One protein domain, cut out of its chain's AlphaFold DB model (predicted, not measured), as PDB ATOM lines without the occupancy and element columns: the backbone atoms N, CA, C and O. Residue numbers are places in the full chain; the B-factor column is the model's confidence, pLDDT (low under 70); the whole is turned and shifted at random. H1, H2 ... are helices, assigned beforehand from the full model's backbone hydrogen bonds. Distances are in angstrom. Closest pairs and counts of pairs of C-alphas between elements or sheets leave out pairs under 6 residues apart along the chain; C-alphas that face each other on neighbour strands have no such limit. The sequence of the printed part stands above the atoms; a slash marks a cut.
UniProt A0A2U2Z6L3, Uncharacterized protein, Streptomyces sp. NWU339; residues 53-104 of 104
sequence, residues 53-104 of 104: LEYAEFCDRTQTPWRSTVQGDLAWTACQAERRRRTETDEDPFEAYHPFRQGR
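AT A GLANCE: This is residues 53 to 104 of the 104 residues of an uncharacterized protein of Streptomyces sp. NWU339 (UniProt A0A2U2Z6L3). One long helix, H2, stands in the middle, with the short helix H1 crosswise at one side of it and a tail without a named element folding back along the other side. The outline is flat, 30 by 28 by 12 A. The printed part has 52 residues with two named helices, H1 then H2, and no named strand; the class is all helix, though under half of the residues, 25, are in named elements. The whole is compact, with a radius of gyration of the C-alphas of 10.6 A.

IN THESE COORDINATES: H1 is residues 55 to 62, 10.7 A long, beginning at C-alpha 55 (46.609, -1.486, -7.260). H2 is residues 69 to 85, 24.2 A long, ending at C-alpha 85 (37.720, 8.719, -13.350).

HOW THE PARTS SIT: H1 and H2 touch, about perpendicular at 86 degrees; their closest C-alphas, of Tyr 55 and Cys 79, are 6.4 A apart. H2 touches H1 with residues 75 to 79 alone. In H1 and H2 every O i to N i+4 pair is within hydrogen-bond range.

THE WHOLE: The C-alphas farthest apart, of Arg 61 and Arg 104, are 31.3 A apart. The printed part has no cut, and the link from H1 to H2 is short. Residue 53 and residues 89 to 104 have pLDDT under 70.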
ATOM      1  N   LEU A  53      43.255  -0.940 -13.908       68.44
ATOM      2  CA  LEU A  53      44.380  -0.376 -13.165       68.44
ATOM      3  C   LEU A  53      44.624  -1.139 -11.856       68.44
ATOM      4  O   LEU A  53      44.064  -0.814 -10.805       68.44
ATOM      5  N   GLU A  54      45.443  -2.182 -11.897       77.94
ATOM      6  CA  GLU A  54      45.801  -2.967 -10.717       77.94
ATOM      7  C   GLU A  54      46.485  -2.098  -9.650       77.94
ATOM      8  O   GLU A  54      47.315  -1.235  -9.942       77.94
ATOM      9  N   TYR A  55      46.152  -2.328  -8.376       71.62
ATOM     10  CA  TYR A  55      46.609  -1.486  -7.260       71.62
ATOM     11  C   TYR A  55      48.141  -1.371  -7.175       71.62
ATOM     12  O   TYR A  55      48.681  -0.294  -6.910       71.62
ATOM     13  N   ALA A  56      48.847  -2.474  -7.440       77.56
ATOM     14  CA  ALA A  56      50.306  -2.500  -7.470       77.56
ATOM     15  C   ALA A  56      50.881  -1.651  -8.617       77.56
ATOM     16  O   ALA A  56      51.858  -0.933  -8.411       77.56
ATOM     17  N   GLU A  57      50.250  -1.685  -9.792       82.25
ATOM     18  CA  GLU A  57      50.656  -0.906 -10.964       82.25
ATOM     19  C   GLU A  57      50.403   0.594 -10.755       82.25
ATOM     20  O   GLU A  57      51.267   1.418 -11.059       82.25
ATOM     21  N   PHE A  58      49.269   0.958 -10.146       83.56
ATOM     22  CA  PHE A  58      48.999   2.339  -9.739       83.56
ATOM     23  C   PHE A  58      50.085   2.869  -8.803       83.56
ATOM     24  O   PHE A  58      50.620   3.961  -9.017       83.56
ATOM     25  N   CYS A  59      50.419   2.094  -7.771       81.06
ATOM     26  CA  CYS A  59      51.402   2.498  -6.781       81.06
ATOM     27  C   CYS A  59      52.807   2.648  -7.374       81.06
ATOM     28  O   CYS A  59      53.496   3.615  -7.050       81.06
ATOM     29  N   ASP A  60      53.217   1.731  -8.251       82.44
ATOM     30  CA  ASP A  60      54.515   1.791  -8.930       82.44
ATOM     31  C   ASP A  60      54.599   3.009  -9.863       82.44
ATOM     32  O   ASP A  60      55.523   3.820  -9.767       82.44
ATOM     33  N   ARG A  61      53.562   3.230 -10.682       82.56
ATOM     34  CA  ARG A  61      53.516   4.330 -11.654       82.56
ATOM     35  C   ARG A  61      53.485   5.715 -11.012       82.56
ATOM     36  O   ARG A  61      54.061   6.657 -11.547       82.56
ATOM     37  N   THR A  62      52.778   5.860  -9.896       81.88
ATOM     38  CA  THR A  62      52.637   7.145  -9.185       81.88
ATOM     39  C   THR A  62      53.679   7.340  -8.091       81.88
ATOM     40  O   THR A  62      53.692   8.382  -7.439       81.88
ATOM     41  N   GLN A  63      54.538   6.336  -7.874       83.12
ATOM     42  CA  GLN A  63      55.459   6.257  -6.741       83.12
ATOM     43  C   GLN A  63      54.759   6.469  -5.388       83.12
ATOM     44  O   GLN A  63      55.370   6.939  -4.424       83.12
ATOM     45  N   THR A  64      53.468   6.132  -5.309       83.00
ATOM     46  CA  THR A  64      52.673   6.311  -4.096       83.00
ATOM     47  C   THR A  64      53.155   5.317  -3.043       83.00
ATOM     48  O   THR A  64      53.174   4.114  -3.302       83.00
ATOM     49  N   PRO A  65      53.544   5.763  -1.837       77.88
ATOM     50  CA  PRO A  65      53.880   4.854  -0.751       77.88
ATOM     51  C   PRO A  65      52.640   4.072  -0.309       77.88
ATOM     52  O   PRO A  65      51.601   4.670  -0.053       77.88
ATOM     53  N   TRP A  66      52.763   2.753  -0.154       73.12
ATOM     54  CA  TRP A  66      51.665   1.868   0.278       73.12
ATOM     55  C   TRP A  66      52.095   0.822   1.320       73.12
ATOM     56  O   TRP A  66      51.346  -0.086   1.659       73.12
ATOM     57  N   ARG A  67      53.327   0.922   1.839       73.81
ATOM     58  CA  ARG A  67      53.956  -0.132   2.658       73.81
ATOM     59  C   ARG A  67      53.440  -0.215   4.099       73.81
ATOM     60  O   ARG A  67      53.718  -1.203   4.771       73.81
ATOM     61  N   SER A  68      52.732   0.801   4.590       76.25
ATOM     62  CA  SER A  68      52.075   0.787   5.904       76.25
ATOM     63  C   SER A  68      50.556   0.808   5.751       76.25
ATOM     64  O   SER A  68      50.059   1.255   4.728       76.25
ATOM     65  N   THR A  69      49.803   0.394   6.771       72.56
ATOM     66  CA  THR A  69      48.327   0.390   6.727       72.56
ATOM     67  C   THR A  69      47.737   1.766   6.408       72.56
ATOM     68  O   THR A  69      46.839   1.874   5.582       72.56
ATOM     69  N   VAL A  70      48.275   2.830   7.015       75.94
ATOM     70  CA  VAL A  70      47.822   4.214   6.777       75.94
ATOM     71  C   VAL A  70      48.151   4.665   5.355       75.94
ATOM     72  O   VAL A  70      47.333   5.291   4.688       75.94
ATOM     73  N   GLN A  71      49.345   4.328   4.868       78.50
ATOM     74  CA  GLN A  71      49.745   4.620   3.492       78.50
ATOM     75  C   GLN A  71      48.916   3.816   2.483       78.50
ATOM     76  O   GLN A  71      48.514   4.349   1.456       78.50
ATOM     77  N   GLY A  72      48.607   2.560   2.807       78.94
ATOM     78  CA  GLY A  72      47.770   1.673   2.012       78.94
ATOM     79  C   GLY A  72      46.336   2.181   1.872       78.94
ATOM     80  O   GLY A  72      45.809   2.154   0.764       78.94
ATOM     81  N   ASP A  73      45.736   2.715   2.943       78.94
ATOM     82  CA  ASP A  73      44.385   3.311   2.932       78.94
ATOM     83  C   ASP A  73      44.293   4.544   2.023       78.94
ATOM     84  O   ASP A  73      43.414   4.633   1.159       78.94
ATOM     85  N   LEU A  74      45.271   5.446   2.122       81.62
ATOM     86  CA  LEU A  74      45.359   6.616   1.247       81.62
ATOM     87  C   LEU A  74      45.620   6.223  -0.214       81.62
ATOM     88  O   LEU A  74      44.968   6.742  -1.122       81.62
ATOM     89  N   ALA A  75      46.537   5.282  -0.445       83.06
ATOM     90  CA  ALA A  75      46.860   4.786  -1.778       83.06
ATOM     91  C   ALA A  75      45.675   4.053  -2.422       83.06
ATOM     92  O   ALA A  75      45.448   4.184  -3.624       83.06
ATOM     93  N   TRP A  76      44.897   3.299  -1.639       80.25
ATOM     94  CA  TRP A  76      43.725   2.574  -2.131       80.25
ATOM     95  C   TRP A  76      42.601   3.529  -2.510       80.25
ATOM     96  O   TRP A  76      42.047   3.418  -3.602       80.25
ATOM     97  N   THR A  77      42.334   4.526  -1.666       83.44
ATOM     98  CA  THR A  77      41.364   5.587  -1.965       83.44
ATOM     99  C   THR A  77      41.736   6.327  -3.256       83.44
ATOM    100  O   THR A  77      40.881   6.551  -4.113       83.44
ATOM    101  N   ALA A  78      43.018   6.659  -3.438       85.62
ATOM    102  CA  ALA A  78      43.509   7.310  -4.652       85.62
ATOM    103  C   ALA A  78      43.394   6.409  -5.897       85.62
ATOM    104  O   ALA A  78      42.979   6.877  -6.957       85.62
ATOM    105  N   CYS A  79      43.699   5.115  -5.757       82.31
ATOM    106  CA  CYS A  79      43.549   4.125  -6.823       82.31
ATOM    107  C   CYS A  79      42.084   4.004  -7.277       82.31
ATOM    108  O   CYS A  79      41.794   4.061  -8.471       82.31
ATOM    109  N   GLN A  80      41.142   3.919  -6.331       79.75
ATOM    110  CA  GLN A  80      39.715   3.815  -6.645       79.75
ATOM    111  C   GLN A  80      39.149   5.097  -7.265       79.75
ATOM    112  O   GLN A  80      38.351   5.039  -8.201       79.75
ATOM    113  N   ALA A  81      39.599   6.268  -6.806       83.00
ATOM    114  CA  ALA A  81      39.244   7.539  -7.432       83.00
ATOM    115  C   ALA A  81      39.707   7.610  -8.901       83.00
ATOM    116  O   ALA A  81      38.968   8.097  -9.760       83.00
ATOM    117  N   GLU A  82      40.897   7.084  -9.209       81.94
ATOM    118  CA  GLU A  82      41.410   7.014 -10.580       81.94
ATOM    119  C   GLU A  82      40.641   5.984 -11.428       81.94
ATOM    120  O   GLU A  82      40.250   6.311 -12.548       81.94
ATOM    121  N   ARG A  83      40.310   4.799 -10.894       79.38
ATOM    122  CA  ARG A  83      39.434   3.821 -11.577       79.38
ATOM    123  C   ARG A  83      38.064   4.413 -11.919       79.38
ATOM    124  O   ARG A  83      37.587   4.275 -13.046       79.38
ATOM    125  N   ARG A  84      37.458   5.163 -10.994       73.94
ATOM    126  CA  ARG A  84      36.189   5.871 -11.231       73.94
ATOM    127  C   ARG A  84      36.323   6.952 -12.304       73.94
ATOM    128  O   ARG A  84      35.471   7.061 -13.183       73.94
ATOM    129  N   ARG A  85      37.415   7.728 -12.297       78.06
ATOM    130  CA  ARG A  85      37.720   8.719 -13.350       78.06
ATOM    131  C   ARG A  85      37.852   8.072 -14.733       78.06
ATOM    132  O   ARG A  85      37.514   8.700 -15.737       78.06
ATOM    133  N   ARG A  86      38.343   6.834 -14.786       77.25
ATOM    134  CA  ARG A  86      38.470   6.028 -16.008       77.25
ATOM    135  C   ARG A  86      37.180   5.319 -16.414       77.25
ATOM    136  O   ARG A  86      37.133   4.759 -17.504       77.25
ATOM    137  N   THR A  87      36.134   5.397 -15.587       75.62
ATOM    138  CA  THR A  87      34.872   4.666 -15.784       75.62
ATOM    139  C   THR A  87      35.087   3.142 -15.763       75.62
ATOM    140  O   THR A  87      34.331   2.395 -16.371       75.62
ATOM    141  N   GLU A  88      36.129   2.675 -15.063       70.25
ATOM    142  CA  GLU A  88      36.419   1.247 -14.838       70.25
ATOM    143  C   GLU A  88      35.589   0.669 -13.680       70.25
ATOM    144  O   GLU A  88      35.434  -0.542 -13.564       70.25
ATOM    145  N   THR A  89      35.046   1.529 -12.813       64.38
ATOM    146  CA  THR A  89      34.112   1.143 -11.752       64.38
ATOM    147  C   THR A  89      33.061   2.230 -11.535       64.38
ATOM    148  O   THR A  89      33.382   3.422 -11.560       64.38
ATOM    149  N   ASP A  90      31.817   1.806 -11.306       65.12
ATOM    150  CA  ASP A  90      30.716   2.657 -10.831       65.12
ATOM    151  C   ASP A  90      30.584   2.623  -9.297       65.12
ATOM    152  O   ASP A  90      29.762   3.345  -8.729       65.12
ATOM    153  N   GLU A  91      31.394   1.807  -8.610       59.62
ATOM    154  CA  GLU A  91      31.378   1.729  -7.150       59.62
ATOM    155  C   GLU A  91      31.922   3.015  -6.517       59.62
ATOM    156  O   GLU A  91      32.913   3.605  -6.963       59.62
ATOM    157  N   ASP A  92      31.268   3.454  -5.440       62.25
ATOM    158  CA  ASP A  92      31.788   4.540  -4.622       62.25
ATOM    159  C   ASP A  92      33.108   4.084  -3.964       62.25
ATOM    160  O   ASP A  92      33.111   3.060  -3.276       62.25
ATOM    161  N   PRO A  93      34.227   4.822  -4.116       56.94
ATOM    162  CA  PRO A  93      35.508   4.500  -3.480       56.94
ATOM    163  C   PRO A  93      35.426   4.291  -1.962       56.94
ATOM    164  O   PRO A  93      36.299   3.642  -1.386       56.94
ATOM    165  N   PHE A  94      34.409   4.866  -1.313       57.47
ATOM    166  CA  PHE A  94      34.167   4.741   0.121       57.47
ATOM    167  C   PHE A  94      33.277   3.544   0.502       57.47
ATOM    168  O   PHE A  94      33.284   3.172   1.678       57.47
ATOM    169  N   GLU A  95      32.558   2.936  -0.450       59.25
ATOM    170  CA  GLU A  95      31.732   1.729  -0.250       59.25
ATOM    171  C   GLU A  95      32.341   0.456  -0.865       59.25
ATOM    172  O   GLU A  95      32.014  -0.651  -0.433       59.25
ATOM    173  N   ALA A  96      33.260   0.593  -1.825       61.84
ATOM    174  CA  ALA A  96      34.008  -0.515  -2.409       61.84
ATOM    175  C   ALA A  96      34.855  -1.250  -1.350       61.84
ATOM    176  O   ALA A  96      35.396  -0.637  -0.423       61.84
ATOM    177  N   TYR A  97      35.008  -2.574  -1.502       65.38
ATOM    178  CA  TYR A  97      35.843  -3.399  -0.618       65.38
ATOM    179  C   TYR A  97      37.224  -2.756  -0.407       65.38
ATOM    180  O   TYR A  97      37.941  -2.474  -1.367       65.38
ATOM    181  N   HIS A  98      37.596  -2.520   0.856       67.50
ATOM    182  CA  HIS A  98      38.787  -1.752   1.214       67.50
ATOM    183  C   HIS A  98      39.778  -2.606   2.031       67.50
ATOM    184  O   HIS A  98      39.650  -2.701   3.254       67.50
ATOM    185  N   PRO A  99      40.808  -3.201   1.400       66.44
ATOM    186  CA  PRO A  99      41.656  -4.225   2.018       66.44
ATOM    187  C   PRO A  99      42.507  -3.716   3.192       66.44
ATOM    188  O   PRO A  99      42.939  -4.507   4.028       66.44
ATOM    189  N   PHE A 100      42.728  -2.401   3.293       69.06
ATOM    190  CA  PHE A 100      43.505  -1.781   4.377       69.06
ATOM    191  C   PHE A 100      42.644  -1.250   5.531       69.06
ATOM    192  O   PHE A 100      43.185  -0.853   6.563       69.06
ATOM    193  N   ARG A 101      41.310  -1.278   5.388       68.25
ATOM    194  CA  ARG A 101      40.382  -1.011   6.489       68.25
ATOM    195  C   ARG A 101      40.009  -2.359   7.066       68.25
ATOM    196  O   ARG A 101      39.195  -3.082   6.502       68.25
ATOM    197  N   GLN A 102      40.643  -2.721   8.175       55.53
ATOM    198  CA  GLN A 102      40.164  -3.865   8.937       55.53
ATOM    199  C   GLN A 102      38.744  -3.562   9.419       55.53
ATOM    200  O   GLN A 102      38.464  -2.445   9.853       55.53
ATOM    201  N   GLY A 103      37.864  -4.549   9.243       52.81
ATOM    202  CA  GLY A 103      36.435  -4.442   9.500       52.81
ATOM    203  C   GLY A 103      36.118  -3.825  10.858       52.81
ATOM    204  O   GLY A 103      36.839  -4.011  11.839       52.81
ATOM    205  N   ARG A 104      35.022  -3.076  10.867       39.69
ATOM    206  CA  ARG A 104      34.315  -2.712  12.086       39.69
ATOM    207  C   ARG A 104      33.542  -3.915  12.612       39.69
ATOM    208  O   ARG A 104      33.047  -4.690  11.763       39.69
TER     209      ARG A 104